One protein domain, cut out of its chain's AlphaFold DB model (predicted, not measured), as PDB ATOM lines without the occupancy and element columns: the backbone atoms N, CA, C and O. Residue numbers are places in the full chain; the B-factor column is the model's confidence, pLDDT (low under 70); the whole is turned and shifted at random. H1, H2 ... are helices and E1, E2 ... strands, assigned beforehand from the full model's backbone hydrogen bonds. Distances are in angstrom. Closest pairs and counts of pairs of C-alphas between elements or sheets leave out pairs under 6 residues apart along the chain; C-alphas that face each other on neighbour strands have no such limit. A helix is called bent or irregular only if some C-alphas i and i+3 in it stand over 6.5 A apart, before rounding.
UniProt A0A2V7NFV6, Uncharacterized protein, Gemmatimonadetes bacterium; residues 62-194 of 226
ATOM      1  N   PHE A  62     -79.989  42.111 -58.210       82.94
ATOM      2  CA  PHE A  62     -80.566  41.717 -56.922       82.94
ATOM      3  C   PHE A  62     -80.685  40.200 -56.875       82.94
ATOM      4  O   PHE A  62     -81.222  39.616 -57.815       82.94
ATOM      5  N   THR A  63     -80.258  39.589 -55.774       82.94
ATOM      6  CA  THR A  63     -80.248  38.123 -55.653       82.94
ATOM      7  C   THR A  63     -81.628  37.544 -55.362       82.94
ATOM      8  O   THR A  63     -81.964  36.464 -55.835       82.94
ATOM      9  N   ASP A  64     -82.460  38.279 -54.618       85.06
ATOM     10  CA  ASP A  64     -83.737  37.789 -54.101       85.06
ATOM     11  C   ASP A  64     -84.841  38.850 -54.134       85.06
ATOM     12  O   ASP A  64     -84.610  40.062 -54.175       85.06
ATOM     13  N   ALA A  65     -86.088  38.383 -54.052       84.44
ATOM     14  CA  ALA A  65     -87.247  39.250 -53.901       84.44
ATOM     15  C   ALA A  65     -87.302  39.874 -52.496       84.44
ATOM     16  O   ALA A  65     -87.308  39.168 -51.486       84.44
ATOM     17  N   LEU A  66     -87.445  41.201 -52.434       83.62
ATOM     18  CA  LEU A  66     -87.637  41.924 -51.179       83.62
ATOM     19  C   LEU A  66     -89.001  41.584 -50.560       83.62
ATOM     20  O   LEU A  66     -90.046  41.932 -51.111       83.62
ATOM     21  N   VAL A  67     -88.992  40.964 -49.378       85.88
ATOM     22  CA  VAL A  67     -90.201  40.720 -48.578       85.88
ATOM     23  C   VAL A  67     -90.053  41.385 -47.216       85.88
ATOM     24  O   VAL A  67     -89.112  41.108 -46.469       85.88
ATOM     25  N   VAL A  68     -91.001  42.269 -46.902       87.50
ATOM     26  CA  VAL A  68     -91.010  43.086 -45.685       87.50
ATOM     27  C   VAL A  68     -92.367  43.045 -44.989       87.50
ATOM     28  O   VAL A  68     -93.396  42.839 -45.628       87.50
ATOM     29  N   THR A  69     -92.372  43.291 -43.679       85.75
ATOM     30  CA  THR A  69     -93.589  43.473 -42.876       85.75
ATOM     31  C   THR A  69     -93.547  44.815 -42.133       85.75
ATOM     32  O   THR A  69     -92.472  45.197 -41.654       85.75
ATOM     33  N   PRO A  70     -94.657  45.574 -42.060       86.31
ATOM     34  CA  PRO A  70     -94.681  46.845 -41.347       86.31
ATOM     35  C   PRO A  70     -94.699  46.628 -39.828       86.31
ATOM     36  O   PRO A  70     -95.358  45.718 -39.323       86.31
ATOM     37  N   LEU A  71     -94.013  47.499 -39.088       83.50
ATOM     38  CA  LEU A  71     -94.188  47.631 -37.641       83.50
ATOM     39  C   LEU A  71     -95.397  48.523 -37.321       83.50
ATOM     40  O   LEU A  71     -95.863  49.309 -38.149       83.50
ATOM     41  N   ALA A  72     -95.882  48.441 -36.080       78.31
ATOM     42  CA  ALA A  72     -97.052  49.183 -35.603       78.31
ATOM     43  C   ALA A  72     -96.872  50.714 -35.625       78.31
ATOM     44  O   ALA A  72     -97.840  51.454 -35.477       78.31
ATOM     45  N   ASP A  73     -95.640  51.201 -35.809       76.31
ATOM     46  CA  ASP A  73     -95.334  52.628 -35.940       76.31
ATOM     47  C   ASP A  73     -95.660  53.204 -37.333       76.31
ATOM     48  O   ASP A  73     -95.558  54.416 -37.536       76.31
ATOM     49  N   GLY A  74     -96.024  52.353 -38.302       75.56
ATOM     50  CA  GLY A  74     -96.427  52.740 -39.656       75.56
ATOM     51  C   GLY A  74     -95.323  53.390 -40.499       75.56
ATOM     52  O   GLY A  74     -95.604  53.936 -41.569       75.56
ATOM     53  N   THR A  75     -94.077  53.377 -40.027       78.50
ATOM     54  CA  THR A  75     -92.944  54.037 -40.701       78.50
ATOM     55  C   THR A  75     -91.713  53.149 -40.799       78.50
ATOM     56  O   THR A  75     -90.864  53.401 -41.653       78.50
ATOM     57  N   THR A  76     -91.647  52.094 -39.992       84.06
ATOM     58  CA  THR A  76     -90.564  51.121 -39.997       84.06
ATOM     59  C   THR A  76     -91.046  49.799 -40.578       84.06
ATOM     60  O   THR A  76     -92.135  49.313 -40.270       84.06
ATOM     61  N   TRP A  77     -90.200  49.197 -41.400       87.44
ATOM     62  CA  TRP A  77     -90.419  47.911 -42.039       87.44
ATOM     63  C   TRP A  77     -89.305  46.955 -41.655       87.44
ATOM     64  O   TRP A  77     -88.158  47.370 -41.497       87.44
ATOM     65  N   VAL A  78     -89.632  45.675 -41.521       89.56
ATOM     66  CA  VAL A  78     -88.666  44.629 -41.182       89.56
ATOM     67  C   VAL A  78     -88.547  43.652 -42.335       89.56
ATOM     68  O   VAL A  78     -89.559  43.170 -42.841       89.56
ATOM     69  N   ILE A  79     -87.312  43.351 -42.731       90.44
ATOM     70  CA  ILE A  79     -87.009  42.327 -43.731       90.44
ATOM     71  C   ILE A  79     -87.241  40.943 -43.130       90.44
ATOM     72  O   ILE A  79     -86.701  40.629 -42.072       90.44
ATOM     73  N   VAL A  80     -88.028  40.110 -43.810       88.81
ATOM     74  CA  VAL A  80     -88.398  38.769 -43.314       88.81
ATOM     75  C   VAL A  80     -87.802  37.624 -44.137       88.81
ATOM     76  O   VAL A  80     -87.969  36.463 -43.776       88.81
ATOM     77  N   ARG A  81     -87.106  37.933 -45.237       86.44
ATOM     78  CA  ARG A  81     -86.424  36.966 -46.110       86.44
ATOM     79  C   ARG A  81     -85.041  37.475 -46.499       86.44
ATOM     80  O   ARG A  81     -84.807  38.677 -46.439       86.44
ATOM     81  N   ALA A  82     -84.158  36.561 -46.894       85.19
ATOM     82  CA  ALA A  82     -82.863  36.921 -47.457       85.19
ATOM     83  C   ALA A  82     -83.050  37.901 -48.626       85.19
ATOM     84  O   ALA A  82     -83.978  37.756 -49.425       85.19
ATOM     85  N   PHE A  83     -82.216  38.935 -48.654       89.62
ATOM     86  CA  PHE A  83     -82.240  39.978 -49.665       89.62
ATOM     87  C   PHE A  83     -80.823  40.521 -49.833       89.62
ATOM     88  O   PHE A  83     -80.206  40.925 -48.846       89.62
ATOM     89  N   GLY A  84     -80.316  40.536 -51.064       90.75
ATOM     90  CA  GLY A  84     -78.950  40.955 -51.348       90.75
ATOM     91  C   GLY A  84     -78.773  41.622 -52.707       90.75
ATOM     92  O   GLY A  84     -79.723  41.769 -53.485       90.75
ATOM     93  N   TYR A  85     -77.549  42.081 -52.957       91.62
ATOM     94  CA  TYR A  85     -77.161  42.796 -54.171       91.62
ATOM     95  C   TYR A  85     -75.700  42.523 -54.546       91.62
ATOM     96  O   TYR A  85     -74.818  42.668 -53.697       91.62
ATOM     97  N   ASP A  86     -75.460  42.191 -55.813       89.56
ATOM     98  CA  ASP A  86     -74.124  42.049 -56.400       89.56
ATOM     99  C   ASP A  86     -73.685  43.359 -57.054       89.56
ATOM    100  O   ASP A  86     -74.391  43.897 -57.911       89.56
ATOM    101  N   VAL A  87     -72.521  43.876 -56.649       86.25
ATOM    102  CA  VAL A  87     -71.974  45.146 -57.150       86.25
ATOM    103  C   VAL A  87     -71.087  44.907 -58.372       86.25
ATOM    104  O   VAL A  87     -70.235  44.017 -58.378       86.25
ATOM    105  N   GLY A  88     -71.247  45.745 -59.398       78.31
ATOM    106  CA  GLY A  88     -70.501  45.698 -60.661       78.31
ATOM    107  C   GLY A  88     -70.929  44.571 -61.608       78.31
ATOM    108  O   GLY A  88     -71.309  44.849 -62.746       78.31
ATOM    109  N   SER A  89     -70.872  43.323 -61.144       64.19
ATOM    110  CA  SER A  89     -71.301  42.140 -61.891       64.19
ATOM    111  C   SER A  89     -71.717  40.994 -60.977       64.19
ATOM    112  O   SER A  89     -71.179  40.849 -59.880       64.19
ATOM    113  N   GLU A  90     -72.626  40.140 -61.449       52.47
ATOM    114  CA  GLU A  90     -72.911  38.849 -60.810       52.47
ATOM    115  C   GLU A  90     -71.601  38.053 -60.663       52.47
ATOM    116  O   GLU A  90     -70.824  37.936 -61.614       52.47
ATOM    117  N   GLY A  91     -71.297  37.594 -59.445       56.03
ATOM    118  CA  GLY A  91     -70.049  36.879 -59.158       56.03
ATOM    119  C   GLY A  91     -68.776  37.739 -59.112       56.03
ATOM    120  O   GLY A  91     -67.684  37.176 -59.049       56.03
ATOM    121  N   SER A  92     -68.869  39.077 -59.068       64.12
ATOM    122  CA  SER A  92     -67.703  39.974 -58.892       64.12
ATOM    123  C   SER A  92     -66.920  39.737 -57.589       64.12
ATOM    124  O   SER A  92     -65.843  40.301 -57.389       64.12
ATOM    125  N   GLY A  93     -67.486  38.940 -56.674       66.44
ATOM    126  CA  GLY A  93     -67.023  38.762 -55.302       66.44
ATOM    127  C   GLY A  93     -67.438  39.909 -54.377       66.44
ATOM    128  O   GLY A  93     -67.284  39.788 -53.162       66.44
ATOM    129  N   ASP A  94     -67.994  40.999 -54.917       83.75
ATOM    130  CA  ASP A  94     -68.459  42.152 -54.151       83.75
ATOM    131  C   ASP A  94     -69.971  42.070 -53.872       83.75
ATOM    132  O   ASP A  94     -70.786  42.784 -54.463       83.75
ATOM    133  N   HIS A  95     -70.333  41.173 -52.951       88.75
ATOM    134  CA  HIS A  95     -71.717  40.889 -52.577       88.75
ATOM    135  C   HIS A  95     -72.162  41.647 -51.311       88.75
ATOM    136  O   HIS A  95     -71.399  41.836 -50.355       88.75
ATOM    137  N   ILE A  96     -73.421  42.086 -51.290       92.06
ATOM    138  CA  ILE A  96     -74.064  42.734 -50.143       92.06
ATOM    139  C   ILE A  96     -75.265  41.902 -49.712       92.06
ATOM    140  O   ILE A  96     -76.304  41.944 -50.362       92.06
ATOM    141  N   GLU A  97     -75.165  41.255 -48.553       92.50
ATOM    142  CA  GLU A  97     -76.296  40.581 -47.904       92.50
ATOM    143  C   GLU A  97     -76.920  41.474 -46.841       92.50
ATOM    144  O   GLU A  97     -76.224  41.997 -45.962       92.50
ATOM    145  N   VAL A  98     -78.243  41.627 -46.888       92.38
ATOM    146  CA  VAL A  98     -79.006  42.300 -45.839       92.38
ATOM    147  C   VAL A  98     -79.541  41.270 -44.853       92.38
ATOM    148  O   VAL A  98     -80.215  40.311 -45.229       92.38
ATOM    149  N   ALA A  99     -79.275  41.493 -43.566       91.12
ATOM    150  CA  ALA A  99     -79.713  40.579 -42.521       91.12
ATOM    151  C   ALA A  99     -81.245  40.495 -42.425       91.12
ATOM    152  O   ALA A  99     -81.953  41.509 -42.382       91.12
ATOM    153  N   ILE A 100     -81.750  39.267 -42.290       90.00
ATOM    154  CA  ILE A 100     -83.136  39.010 -41.897       90.00
ATOM    155  C   ILE A 100     -83.379  39.661 -40.525       90.00
ATOM    156  O   ILE A 100     -82.546  39.571 -39.628       90.00
ATOM    157  N   GLY A 101     -84.507  40.353 -40.371       88.69
ATOM    158  CA  GLY A 101     -84.827  41.139 -39.180       88.69
ATOM    159  C   GLY A 101     -84.357  42.596 -39.245       88.69
ATOM    160  O   GLY A 101     -84.654  43.363 -38.326       88.69
ATOM    161  N   PHE A 102     -83.659  43.020 -40.305       92.00
ATOM    162  CA  PHE A 102     -83.232  44.412 -40.456       92.00
ATOM    163  C   PHE A 102     -84.420  45.376 -40.590       92.00
ATOM    164  O   PHE A 102     -85.294  45.206 -41.442       92.00
ATOM    165  N   GLN A 103     -84.419  46.417 -39.753       90.75
ATOM    166  CA  GLN A 103     -85.391  47.507 -39.766       90.75
ATOM    167  C   GLN A 103     -84.988  48.611 -40.755       90.75
ATOM    168  O   GLN A 103     -84.063  49.381 -40.475       90.75
ATOM    169  N   THR A 104     -85.733  48.770 -41.846       88.69
ATOM    170  CA  THR A 104     -85.609  49.860 -42.832       88.69
ATOM    171  C   THR A 104     -86.764  50.853 -42.690       88.69
ATOM    172  O   THR A 104     -87.898  50.485 -42.396       88.69
ATOM    173  N   ASP A 105     -86.468  52.136 -42.855       82.94
ATOM    174  CA  ASP A 105     -87.440  53.232 -42.830       82.94
ATOM    175  C   ASP A 105     -87.714  53.791 -44.238       82.94
ATOM    176  O   ASP A 105     -88.466  54.757 -44.379       82.94
ATOM    177  N   PHE A 106     -87.090  53.210 -45.279       78.69
ATOM    178  CA  PHE A 106     -87.078  53.720 -46.658       78.69
ATOM    179  C   PHE A 106     -86.774  55.234 -46.723       78.69
ATOM    180  O   PHE A 106     -87.150  55.934 -47.667       78.69
ATOM    181  N   ALA A 107     -86.084  55.761 -45.703       62.28
ATOM    182  CA  ALA A 107     -86.009  57.191 -45.394       62.28
ATOM    183  C   ALA A 107     -84.972  57.941 -46.239       62.28
ATOM    184  O   ALA A 107     -84.687  59.115 -46.002       62.28
ATOM    185  N   THR A 108     -84.433  57.266 -47.251       60.19
ATOM    186  CA  THR A 108     -83.472  57.804 -48.210       60.19
ATOM    187  C   THR A 108     -84.067  58.959 -49.044       60.19
ATOM    188  O   THR A 108     -83.328  59.777 -49.587       60.19
ATOM    189  N   ILE A 109     -85.399  59.111 -49.078       62.72
ATOM    190  CA  ILE A 109     -86.083  60.202 -49.785       62.72
ATOM    191  C   ILE A 109     -86.434  61.353 -48.831       62.72
ATOM    192  O   ILE A 109     -87.247  61.163 -47.918       62.72
ATOM    193  N   PRO A 110     -85.930  62.578 -49.067       65.50
ATOM    194  CA  PRO A 110     -86.357  63.741 -48.302       65.50
ATOM    195  C   PRO A 110     -87.856  64.013 -48.479       65.50
ATOM    196  O   PRO A 110     -88.381  63.972 -49.590       65.50
ATOM    197  N   ARG A 111     -88.533  64.365 -47.378       65.38
ATOM    198  CA  ARG A 111     -89.989  64.603 -47.331       65.38
ATOM    199  C   ARG A 111     -90.553  65.513 -48.433       65.38
ATOM    200  O   ARG A 111     -91.623  65.176 -48.929       65.38
ATOM    201  N   PRO A 112     -89.896  66.614 -48.853       62.03
ATOM    202  CA  PRO A 112     -90.413  67.443 -49.944       62.03
ATOM    203  C   PRO A 112     -90.611  66.674 -51.257       62.03
ATOM    204  O   PRO A 112     -91.524  66.977 -52.019       62.03
ATOM    205  N   PHE A 113     -89.811  65.634 -51.501       63.97
ATOM    206  CA  PHE A 113     -89.916  64.819 -52.709       63.97
ATOM    207  C   PHE A 113     -91.027  63.767 -52.637       63.97
ATOM    208  O   PHE A 113     -91.358  63.195 -53.668       63.97
ATOM    209  N   TRP A 114     -91.662  63.549 -51.477       64.88
ATOM    210  CA  TRP A 114     -92.781  62.600 -51.342       64.88
ATOM    211  C   TRP A 114     -94.046  63.034 -52.091       64.88
ATOM    212  O   TRP A 114     -94.936  62.220 -52.314       64.88
ATOM    213  N   VAL A 115     -94.126  64.310 -52.479       56.38
ATOM    214  CA  VAL A 115     -95.222  64.842 -53.301       56.38
ATOM    215  C   VAL A 115     -95.143  64.316 -54.739       56.38
ATOM    216  O   VAL A 115     -96.166  64.151 -55.391       56.38
ATOM    217  N   ILE A 116     -93.930  64.038 -55.226       60.69
ATOM    218  CA  ILE A 116     -93.657  63.694 -56.631       60.69
ATOM    219  C   ILE A 116     -93.218  62.229 -56.761       60.69
ATOM    220  O   ILE A 116     -93.483  61.578 -57.768       60.69
ATOM    221  N   LEU A 117     -92.559  61.695 -55.733       64.62
ATOM    222  CA  LEU A 117     -92.105  60.314 -55.656       64.62
ATOM    223  C   LEU A 117     -92.895  59.600 -54.550       64.62
ATOM    224  O   LEU A 117     -92.757  59.975 -53.383       64.62
ATOM    225  N   PRO A 118     -93.710  58.577 -54.868       61.69
ATOM    226  CA  PRO A 118     -94.441  57.825 -53.845       61.69
ATOM    227  C   PRO A 118     -93.438  57.215 -52.873       61.69
ATOM    228  O   PRO A 118     -92.421  56.742 -53.347       61.69
ATOM    229  N   LYS A 119     -93.697  57.173 -51.556       58.22
ATOM    230  CA  LYS A 119     -92.722  56.680 -50.546       58.22
ATOM    231  C   LYS A 119     -92.119  55.306 -50.860       58.22
ATOM    232  O   LYS A 119     -91.037  54.979 -50.382       58.22
ATOM    233  N   TRP A 120     -92.856  54.503 -51.619       61.22
ATOM    234  CA  TRP A 120     -92.441  53.205 -52.110       61.22
ATOM    235  C   TRP A 120     -92.643  53.171 -53.626       61.22
ATOM    236  O   TRP A 120     -93.695  53.565 -54.129       61.22
ATOM    237  N   GLY A 121     -91.618  52.746 -54.357       69.81
ATOM    238  CA  GLY A 121     -91.607  52.742 -55.816       69.81
ATOM    239  C   GLY A 121     -90.503  51.840 -56.350       69.81
ATOM    240  O   GLY A 121     -89.896  51.082 -55.600       69.81
ATOM    241  N   ARG A 122     -90.200  51.950 -57.646       80.06
ATOM    242  CA  ARG A 122     -89.222  51.086 -58.336       80.06
ATOM    243  C   ARG A 122     -87.820  51.078 -57.718       80.06
ATOM    244  O   ARG A 122     -87.071  50.161 -57.986       80.06
ATOM    245  N   TYR A 123     -87.472  52.068 -56.900       83.88
ATOM    246  CA  TYR A 123     -86.188  52.177 -56.202       83.88
ATOM    247  C   TYR A 123     -86.206  51.579 -54.779       83.88
ATOM    248  O   TYR A 123     -85.188  51.631 -54.097       83.88
ATOM    249  N   GLY A 124     -87.335  51.037 -54.298       87.38
ATOM    250  CA  GLY A 124     -87.480  50.541 -52.920       87.38
ATOM    251  C   GLY A 124     -86.410  49.516 -52.542       87.38
ATOM    252  O   GLY A 124     -85.786  49.646 -51.493       87.38
ATOM    253  N   ASN A 125     -86.119  48.579 -53.449       90.62
ATOM    254  CA  ASN A 125     -85.043  47.596 -53.304       90.62
ATOM    255  C   ASN A 125     -83.673  48.268 -53.102       90.62
ATOM    256  O   ASN A 125     -82.941  47.919 -52.178       90.62
ATOM    257  N   ALA A 126     -83.354  49.289 -53.905       91.75
ATOM    258  CA  ALA A 126     -82.110  50.050 -53.772       91.75
ATOM    259  C   ALA A 126     -82.037  50.804 -52.431       91.75
ATOM    260  O   ALA A 126     -80.981  50.837 -51.801       91.75
ATOM    261  N   SER A 127     -83.155  51.364 -51.958       91.38
ATOM    262  CA  SER A 127     -83.214  52.053 -50.661       91.38
ATOM    263  C   SER A 127     -82.899  51.119 -49.490       91.38
ATOM    264  O   SER A 127     -82.255  51.550 -48.539       91.38
ATOM    265  N   VAL A 128     -83.303  49.846 -49.555       92.12
ATOM    266  CA  VAL A 128     -82.990  48.859 -48.507       92.12
ATOM    267  C   VAL A 128     -81.493  48.562 -48.445       92.12
ATOM    268  O   VAL A 128     -80.912  48.602 -47.359       92.12
ATOM    269  N   ILE A 129     -80.861  48.318 -49.600       93.56
ATOM    270  CA  ILE A 129     -79.405  48.118 -49.687       93.56
ATOM    271  C   ILE A 129     -78.670  49.347 -49.139       93.56
ATOM    272  O   ILE A 129     -77.750  49.225 -48.330       93.56
ATOM    273  N   HIS A 130     -79.113  50.545 -49.518       93.81
ATOM    274  CA  HIS A 130     -78.533  51.795 -49.038       93.81
ATOM    275  C   HIS A 130     -78.672  51.965 -47.517       93.81
ATOM    276  O   HIS A 130     -77.682  52.260 -46.844       93.81
ATOM    277  N   ASP A 131     -79.862  51.726 -46.953       92.69
ATOM    278  CA  ASP A 131     -80.112  51.792 -45.508       92.69
ATOM    279  C   ASP A 131     -79.223  50.806 -44.733       92.69
ATOM    280  O   ASP A 131     -78.702  51.149 -43.663       92.69
ATOM    281  N   TRP A 132     -79.024  49.600 -45.280       94.06
ATOM    282  CA  TRP A 132     -78.137  48.581 -44.723       94.06
ATOM    283  C   TRP A 132     -76.677  49.035 -44.712       94.06
ATOM    284  O   TRP A 132     -76.024  48.989 -43.665       94.06
ATOM    285  N   LEU A 133     -76.165  49.557 -45.830       94.50
ATOM    286  CA  LEU A 133     -74.801  50.090 -45.917       94.50
ATOM    287  C   LEU A 133     -74.599  51.307 -45.000       94.50
ATOM    288  O   LEU A 133     -73.554  51.449 -44.364       94.50
ATOM    289  N   TYR A 134     -75.611  52.166 -44.870       93.50
ATOM    290  CA  TYR A 134     -75.591  53.311 -43.956       93.50
ATOM    291  C   TYR A 134     -75.598  52.909 -42.481       93.50
ATOM    292  O   TYR A 134     -75.120  53.666 -41.625       93.50
ATOM    293  N   TRP A 135     -76.188  51.758 -42.163       93.88
ATOM    294  CA  TRP A 135     -76.208  51.195 -40.819       93.88
ATOM    295  C   TRP A 135     -74.889  50.495 -40.477       93.88
ATOM    296  O   TRP A 135     -74.236  50.823 -39.480       93.88
ATOM    297  N   THR A 136     -74.476  49.551 -41.320       93.56
ATOM    298  CA  THR A 136     -73.286  48.717 -41.105       93.56
ATOM    299  C   THR A 136     -71.987  49.498 -41.272       93.56
ATOM    300  O   THR A 136     -71.018  49.210 -40.570       93.56
ATOM    301  N   GLN A 137     -71.975  50.523 -42.130       94.06
ATOM    302  CA  GLN A 137     -70.814  51.376 -42.409       94.06
ATOM    303  C   GLN A 137     -69.543  50.585 -42.751       94.06
ATOM    304  O   GLN A 137     -68.437  51.055 -42.496       94.06
ATOM    305  N   THR A 138     -69.699  49.389 -43.323       92.00
ATOM    306  CA  THR A 138     -68.591  48.535 -43.786       92.00
ATOM    307  C   THR A 138     -67.869  49.148 -44.979       92.00
ATOM    308  O   THR A 138     -66.692  48.884 -45.197       92.00
ATOM    309  N   ARG A 139     -68.568  50.008 -45.725       92.75
ATOM    310  CA  ARG A 139     -68.062  50.750 -46.879       92.75
ATOM    311  C   ARG A 139     -68.061  52.253 -46.603       92.75
ATOM    312  O   ARG A 139     -68.878  52.727 -45.813       92.75
ATOM    313  N   PRO A 140     -67.205  53.050 -47.262       94.88
ATOM    314  CA  PRO A 140     -67.275  54.503 -47.174       94.88
ATOM    315  C   PRO A 140     -68.625  55.033 -47.668       94.88
ATOM    316  O   PRO A 140     -69.169  54.546 -48.657       94.88
ATOM    317  N   ARG A 141     -69.116  56.122 -47.060       94.19
ATOM    318  CA  ARG A 141     -70.388  56.765 -47.448       94.19
ATOM    319  C   ARG A 141     -70.504  57.015 -48.954       94.19
ATOM    320  O   ARG A 141     -71.537  56.747 -49.543       94.19
ATOM    321  N   ARG A 142     -69.428  57.503 -49.585       94.56
ATOM    322  CA  ARG A 142     -69.398  57.757 -51.038       94.56
ATOM    323  C   ARG A 142     -69.682  56.496 -51.856       94.56
ATOM    324  O   ARG A 142     -70.373  56.590 -52.858       94.56
ATOM    325  N   GLN A 143     -69.153  55.353 -51.425       94.56
ATOM    326  CA  GLN A 143     -69.370  54.076 -52.093       94.56
ATOM    327  C   GLN A 143     -70.805  53.586 -51.873       94.56
ATOM    328  O   GLN A 143     -71.443  53.168 -52.827       94.56
ATOM    329  N   ALA A 144     -71.348  53.724 -50.658       94.56
ATOM    330  CA  ALA A 144     -72.752  53.412 -50.387       94.56
ATOM    331  C   ALA A 144     -73.715  54.250 -51.251       94.56
ATOM    332  O   ALA A 144     -74.647  53.710 -51.843       94.56
ATOM    333  N   ASP A 145     -73.449  55.554 -51.381       94.69
ATOM    334  CA  ASP A 145     -74.235  56.451 -52.236       94.69
ATOM    335  C   ASP A 145     -74.123  56.054 -53.727       94.69
ATOM    336  O   ASP A 145     -75.098  56.155 -54.471       94.69
ATOM    337  N   ALA A 146     -72.944  55.604 -54.178       94.50
ATOM    338  CA  ALA A 146     -72.717  55.164 -55.556       94.50
ATOM    339  C   ALA A 146     -73.443  53.846 -55.873       94.50
ATOM    340  O   ALA A 146     -74.120  53.763 -56.894       94.50
ATOM    341  N   ILE A 147     -73.386  52.866 -54.963       94.31
ATOM    342  CA  ILE A 147     -74.125  51.597 -55.072       94.31
ATOM    343  C   ILE A 147     -75.633  51.861 -55.143       94.31
ATOM    344  O   ILE A 147     -76.341  51.228 -55.917       94.31
ATOM    345  N   PHE A 148     -76.140  52.843 -54.396       94.19
ATOM    346  CA  PHE A 148     -77.545  53.236 -54.489       94.19
ATOM    347  C   PHE A 148     -77.923  53.755 -55.887       94.19
ATOM    348  O   PHE A 148     -78.966  53.383 -56.427       94.19
ATOM    349  N   LEU A 149     -77.070  54.583 -56.501       94.19
ATOM    350  CA  LEU A 149     -77.270  55.066 -57.872       94.19
ATOM    351  C   LEU A 149     -77.213  53.925 -58.901       94.19
ATOM    352  O   LEU A 149     -78.040  53.893 -59.818       94.19
ATOM    353  N   GLU A 150     -76.263  53.008 -58.741       94.19
ATOM    354  CA  GLU A 150     -76.099  51.809 -59.569       94.19
ATOM    355  C   GLU A 150     -77.337  50.906 -59.491       94.19
ATOM    356  O   GLU A 150     -77.971  50.635 -60.512       94.19
ATOM    357  N   ALA A 151     -77.768  50.561 -58.277       92.62
ATOM    358  CA  ALA A 151     -78.939  49.731 -58.016       92.62
ATOM    359  C   ALA A 151     -80.233  50.340 -58.578       92.62
ATOM    360  O   ALA A 151     -81.070  49.632 -59.139       92.62
ATOM    361  N   MET A 152     -80.402  51.665 -58.511       92.62
ATOM    362  CA  MET A 152     -81.513  52.344 -59.193       92.62
ATOM    363  C   MET A 152     -81.428  52.236 -60.724       92.62
ATOM    364  O   MET A 152     -82.464  52.192 -61.391       92.62
ATOM    365  N   GLY A 153     -80.217  52.191 -61.285       91.25
ATOM    366  CA  GLY A 153     -79.982  51.911 -62.702       91.25
ATOM    367  C   GLY A 153     -80.457  50.515 -63.102       91.25
ATOM    368  O   GLY A 153     -81.206  50.401 -64.071       91.25
ATOM    369  N   VAL A 154     -80.116  49.496 -62.307       90.50
ATOM    370  CA  VAL A 154     -80.566  48.101 -62.495       90.50
ATOM    371  C   VAL A 154     -82.093  47.991 -62.459       90.50
ATOM    372  O   VAL A 154     -82.697  47.303 -63.275       90.50
ATOM    373  N   LEU A 155     -82.750  48.742 -61.571       89.06
ATOM    374  CA  LEU A 155     -84.218  48.775 -61.459       89.06
ATOM    375  C   LEU A 155     -84.904  49.592 -62.575       89.06
ATOM    376  O   LEU A 155     -86.135  49.757 -62.574       89.06
ATOM    377  N   ALA A 156     -84.122  50.123 -63.522       90.88
ATOM    378  CA  ALA A 156     -84.556  51.007 -64.598       90.88
ATOM    379  C   ALA A 156     -85.392  52.196 -64.084       90.88
ATOM    380  O   ALA A 156     -86.424  52.570 -64.650       90.88
ATOM    381  N   VAL A 157     -84.947  52.796 -62.974       88.38
ATOM    382  CA  VAL A 157     -85.456  54.087 -62.497       88.38
ATOM    383  C   VAL A 157     -85.027  55.163 -63.490       88.38
ATOM    384  O   VAL A 157     -83.873  55.197 -63.924       88.38
ATOM    385  N   SER A 158     -85.948  56.058 -63.858       88.94
ATOM    386  CA  SER A 158     -85.659  57.104 -64.840       88.94
ATOM    387  C   SER A 158     -84.473  57.971 -64.404       88.94
ATOM    388  O   SER A 158     -84.293  58.271 -63.219       88.94
ATOM    389  N   ALA A 159     -83.650  58.384 -65.374       90.88
ATOM    390  CA  ALA A 159     -82.424  59.135 -65.110       90.88
ATOM    391  C   ALA A 159     -82.642  60.382 -64.223       90.88
ATOM    392  O   ALA A 159     -81.902  60.528 -63.247       90.88
ATOM    393  N   PRO A 160     -83.667  61.230 -64.454       89.81
ATOM    394  CA  PRO A 160     -83.908  62.390 -63.597       89.81
ATOM    395  C   PRO A 160     -84.159  61.993 -62.138       89.81
ATOM    396  O   PRO A 160     -83.588  62.587 -61.225       89.81
ATOM    397  N   VAL A 161     -84.961  60.949 -61.912       87.06
ATOM    398  CA  VAL A 161     -85.334  60.501 -60.565       87.06
ATOM    399  C   VAL A 161     -84.121  59.959 -59.817       87.06
ATOM    400  O   VAL A 161     -83.861  60.392 -58.694       87.06
ATOM    401  N   LYS A 162     -83.337  59.062 -60.430       90.50
ATOM    402  CA  LYS A 162     -82.175  58.474 -59.748       90.50
ATOM    403  C   LYS A 162     -81.099  59.515 -59.418       90.50
ATOM    404  O   LYS A 162     -80.511  59.441 -58.343       90.50
ATOM    405  N   TYR A 163     -80.877  60.516 -60.279       92.12
ATOM    406  CA  TYR A 163     -79.907  61.584 -60.003       92.12
ATOM    407  C   TYR A 163     -80.387  62.562 -58.928       92.12
ATOM    408  O   TYR A 163     -79.575  62.998 -58.114       92.12
ATOM    409  N   VAL A 164     -81.689  62.866 -58.864       89.44
ATOM    410  CA  VAL A 164     -82.266  63.661 -57.765       89.44
ATOM    411  C   VAL A 164     -82.111  62.930 -56.433       89.44
ATOM    412  O   VAL A 164     -81.632  63.518 -55.463       89.44
ATOM    413  N   LEU A 165     -82.457  61.639 -56.387       89.12
ATOM    414  CA  LEU A 165     -82.305  60.821 -55.182       89.12
ATOM    415  C   LEU A 165     -80.832  60.684 -54.771       89.12
ATOM    416  O   LEU A 165     -80.504  60.855 -53.599       89.12
ATOM    417  N   TYR A 166     -79.934  60.471 -55.734       92.06
ATOM    418  CA  TYR A 166     -78.494  60.465 -55.488       92.06
ATOM    419  C   TYR A 166     -78.003  61.815 -54.935       92.06
ATOM    420  O   TYR A 166     -77.333  61.864 -53.905       92.06
ATOM    421  N   GLY A 167     -78.386  62.936 -55.549       91.44
ATOM    422  CA  GLY A 167     -78.047  64.274 -55.053       91.44
ATOM    423  C   GLY A 167     -78.538  64.508 -53.620       91.44
ATOM    424  O   GLY A 167     -77.789  65.004 -52.777       91.44
ATOM    425  N   ALA A 168     -79.760  64.071 -53.308       88.88
ATOM    426  CA  ALA A 168     -80.333  64.176 -51.972       88.88
ATOM    427  C   ALA A 168     -79.505  63.430 -50.909       88.88
ATOM    428  O   ALA A 168     -79.192  64.016 -49.868       88.88
ATOM    429  N   VAL A 169     -79.088  62.183 -51.161       89.94
ATOM    430  CA  VAL A 169     -78.251  61.433 -50.201       89.94
ATOM    431  C   VAL A 169     -76.851  62.024 -50.075       89.94
ATOM    432  O   VAL A 169     -76.292  62.086 -48.976       89.94
ATOM    433  N   ARG A 170     -76.290  62.563 -51.164       92.38
ATOM    434  CA  ARG A 170     -74.982  63.229 -51.131       92.38
ATOM    435  C   ARG A 170     -74.996  64.450 -50.215       92.38
ATOM    436  O   ARG A 170     -74.061  64.584 -49.414       92.38
ATOM    437  N   LEU A 171     -76.051  65.264 -50.302       88.94
ATOM    438  CA  LEU A 171     -76.235  66.502 -49.539       88.94
ATOM    439  C   LEU A 171     -76.664  66.254 -48.086       88.94
ATOM    440  O   LEU A 171     -76.056  66.798 -47.168       88.94
ATOM    441  N   PHE A 172     -77.677  65.412 -47.858       85.94
ATOM    442  CA  PHE A 172     -78.321  65.274 -46.542       85.94
ATOM    443  C   PHE A 172     -77.960  63.982 -45.794       85.94
ATOM    444  O   PHE A 172     -78.125  63.908 -44.574       85.94
ATOM    445  N   GLY A 173     -77.409  62.976 -46.480       86.88
ATOM    446  CA  GLY A 173     -77.087  61.670 -45.892       86.88
ATOM    447  C   GLY A 173     -76.032  61.720 -44.782       86.88
ATOM    448  O   GLY A 173     -76.009  60.854 -43.911       86.88
ATOM    449  N   GLY A 174     -75.199  62.766 -44.729       89.31
ATOM    450  CA  GLY A 174     -74.177  62.923 -43.686       89.31
ATOM    451  C   GLY A 174     -74.741  62.893 -42.258       89.31
ATOM    452  O   GLY A 174     -74.160  62.254 -41.382       89.31
ATOM    453  N   LEU A 175     -75.908  63.504 -42.028       87.56
ATOM    454  CA  LEU A 175     -76.545  63.501 -40.709       87.56
ATOM    455  C   LEU A 175     -77.034  62.098 -40.318       87.56
ATOM    456  O   LEU A 175     -76.820  61.660 -39.187       87.56
ATOM    457  N   ALA A 176     -77.653  61.378 -41.258       87.94
ATOM    458  CA  ALA A 176     -78.100  60.002 -41.046       87.94
ATOM    459  C   ALA A 176     -76.913  59.057 -40.794       87.94
ATOM    460  O   ALA A 176     -76.976  58.217 -39.898       87.94
ATOM    461  N   TRP A 177     -75.809  59.252 -41.517       91.25
ATOM    462  CA  TRP A 177     -74.566  58.502 -41.344       91.25
ATOM    463  C   TRP A 177     -73.991  58.653 -39.929       91.25
ATOM    464  O   TRP A 177     -73.730  57.665 -39.240       91.25
ATOM    465  N   VAL A 178     -73.830  59.891 -39.453       91.06
ATOM    466  CA  VAL A 178     -73.324  60.157 -38.094       91.06
ATOM    467  C   VAL A 178     -74.288  59.620 -37.037       91.06
ATOM    468  O   VAL A 178     -73.856  59.009 -36.059       91.06
ATOM    469  N   ARG A 179     -75.598  59.782 -37.251       87.81
ATOM    470  CA  ARG A 179     -76.620  59.257 -36.341       87.81
ATOM    471  C   ARG A 179     -76.556  57.737 -36.225       87.81
ATOM    472  O   ARG A 179     -76.535  57.241 -35.108       87.81
ATOM    473  N   ASN A 180     -76.486  57.003 -37.335       91.06
ATOM    474  CA  ASN A 180     -76.413  55.539 -37.306       91.06
ATOM    475  C   ASN A 180     -75.174  55.050 -36.547       91.06
ATOM    476  O   ASN A 180     -75.268  54.123 -35.745       91.06
ATOM    477  N   ARG A 181     -74.033  55.728 -36.723       91.19
ATOM    478  CA  ARG A 181     -72.817  55.450 -35.950       91.19
ATOM    479  C   ARG A 181     -73.041  55.637 -34.449       91.19
ATOM    480  O   ARG A 181     -72.677  54.767 -33.665       91.19
ATOM    481  N   ALA A 182     -73.651  56.753 -34.052       88.25
ATOM    482  CA  ALA A 182     -73.966  57.032 -32.651       88.25
ATOM    483  C   ALA A 182     -75.040  56.085 -32.084       88.25
ATOM    484  O   ALA A 182     -75.044  55.782 -30.892       88.25
ATOM    485  N   ASP A 183     -75.977  55.623 -32.913       87.56
ATOM    486  CA  ASP A 183     -76.990  54.642 -32.536       87.56
ATOM    487  C   ASP A 183     -76.332  53.298 -32.194       87.56
ATOM    488  O   ASP A 183     -76.550  52.790 -31.093       87.56
ATOM    489  N   ARG A 184     -75.432  52.813 -33.057       89.19
ATOM    490  CA  ARG A 184     -74.647  51.590 -32.829       89.19
ATOM    491  C   ARG A 184     -73.708  51.681 -31.636       89.19
ATOM    492  O   ARG A 184     -73.668  50.763 -30.826       89.19
ATOM    493  N   ALA A 185     -72.991  52.796 -31.491       87.94
ATOM    494  CA  ALA A 185     -72.102  53.015 -30.348       87.94
ATOM    495  C   ALA A 185     -72.855  53.011 -29.004       87.94
ATOM    496  O   ALA A 185     -72.274  52.711 -27.968       87.94
ATOM    497  N   ALA A 186     -74.156  53.317 -29.019       87.38
ATOM    498  CA  ALA A 186     -75.029  53.239 -27.851       87.38
ATOM    499  C   ALA A 186     -75.665  51.848 -27.641       87.38
ATOM    500  O   ALA A 186     -76.557  51.722 -26.803       87.38
ATOM    501  N   GLY A 187     -75.256  50.830 -28.406       86.06
ATOM    502  CA  GLY A 187     -75.750  49.454 -28.291       86.06
ATOM    503  C   GLY A 187     -77.117  49.201 -28.929       86.06
ATOM    504  O   GLY A 187     -77.723  48.169 -28.665       86.06
ATOM    505  N   PHE A 188     -77.637  50.126 -29.743       86.31
ATOM    506  CA  PHE A 188     -78.863  49.872 -30.499       86.31
ATOM    507  C   PHE A 188     -78.554  49.000 -31.717       86.31
ATOM    508  O   PHE A 188     -77.641  49.331 -32.477       86.31
ATOM    509  N   ASP A 189     -79.347  47.950 -31.930       86.88
ATOM    510  CA  ASP A 189     -79.322  47.154 -33.155       86.88
ATOM    511  C   ASP A 189     -80.591  47.376 -33.991       86.88
ATOM    512  O   ASP A 189     -81.711  47.370 -33.475       86.88
ATOM    513  N   ARG A 190     -80.416  47.590 -35.301       87.62
ATOM    514  CA  ARG A 190     -81.526  47.627 -36.264       87.62
ATOM    515  C   ARG A 190     -81.944  46.228 -36.698       87.62
ATOM    516  O   ARG A 190     -83.033  46.109 -37.253       87.62
ATOM    517  N   VAL A 191     -81.130  45.203 -36.463       89.69
ATOM    518  CA  VAL A 191     -81.463  43.809 -36.764       89.69
ATOM    519  C   VAL A 191     -82.176  43.195 -35.564       89.69
ATOM    520  O   VAL A 191     -81.625  43.096 -34.471       89.69
ATOM    521  N   LEU A 192     -83.438  42.818 -35.753       83.88
ATOM    522  CA  LEU A 192     -84.216  42.127 -34.733       83.88
ATOM    523  C   LEU A 192     -83.824  40.650 -34.704       83.88
ATOM    524  O   LEU A 192     -83.931  39.963 -35.715       83.88
ATOM    525  N   ALA A 193     -83.413  40.161 -33.533       77.75
ATOM    526  CA  ALA A 193     -83.046  38.757 -33.342       77.75
ATOM    527  C   ALA A 193     -84.240  37.797 -33.505       77.75
ATOM    528  O   ALA A 193     -84.060  36.662 -33.937       77.75
ATOM    529  N   ASP A 194     -85.454  38.250 -33.171       74.69
ATOM    530  CA  ASP A 194     -86.690  37.493 -33.368       74.69
ATOM    531  C   ASP A 194     -87.617  38.221 -34.352       74.69
ATOM    532  O   ASP A 194     -88.063  39.345 -34.112       74.69
TER     533      ASP A 194
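AT A GLANCE: This is residues 62 to 194 of the 226 residues of an uncharacterized protein of Gemmatimonadetes bacterium (UniProt A0A2V7NFV6). What does the domain look like? Helices H2 and H3 and the first arm, H4a, of bent H4 run side by side in turn, each opposite to the one before, with H2 at the middle and the strand hairpin E3 and E4 packed on it. Arm H4b turns off to reach residues 134 to 135 of H2, while short H1 and strand E1, of the hairpin E1 and E2, have the centres farthest from the mean of the C-alphas, at 17.3 A and 14.7 A. What is it made of? The printed part has 133 residues with four named strands, in two antiparallel pairs, then four named helices, mostly helix. It is compact, radius of gyration of the C-alphas 14.1 A, spanning 38 by 38 by 27 A.

HOW THE PARTS SIT: How do the strands pair? E1, residues 68 to 70, and E2, 77 to 79, form an antiparallel hairpin, N 69 and O 78 being 2.9 A apart. E3, 83 to 86, and E4, 95 to 98, form another, N 96 and O 85 being 2.8 A apart; both N and O pairs are within hydrogen-bond range. What is near H2, residues 124 to 136? Its closest C-alpha to E4 is Trp 132, 6.4 A from Val 98. H3, 141 to 154, touches H2 in a helical hairpin at a shallow tilt of 17 degrees, closest C-alphas Ala 126 and Ala 151, 5.3 A. How does H4, residues 159 to 185, run? Assigned as one helix by its hydrogen bonds, it is bent, C-alphas 171 and 174 being 7.2 A apart, with arms H4a, 159 to 171, and H4b, 174 to 185. H4a touches H3 in a helical hairpin at 14 degrees, a shallow tilt, closest C-alphas Leu 149 and Tyr 166, 6.0 A; H4b touches H2 at a steep tilt of 54 degrees, closest C-alphas Trp 135 and Asn 180, 5.6 A. Are the helix backbones complete? In H2, H3, H4a and H4b every O i to N i+4 pair is within hydrogen-bond range; H1, residues 111 to 115, touches no helix and has 0 of 1 such pairs and 1 of 2 O i to N i+3 pairs.

IN THESE COORDINATES: Where are the anchors? C-alpha 68 begins E1 at (-91.010, 43.086, -45.685), and C-alpha 185 ends H4b at (-72.102, 53.015, -30.348). How long are the longer elements? H2 measures 18.6 A, H3 20.1 A, H4a 18.3 A and H4b 16.7 A from first to last C-alpha.

THE WHOLE: How large is it, and is it cut? The two C-alphas farthest apart, Pro 160 and Asp 194, are 39.3 A apart, and the printed part has no cut. What is long or uncertain? The link from E4 to H1, 12 residues, is long, and pLDDT is under 70 at residues 89 to 93 and 107 to 121.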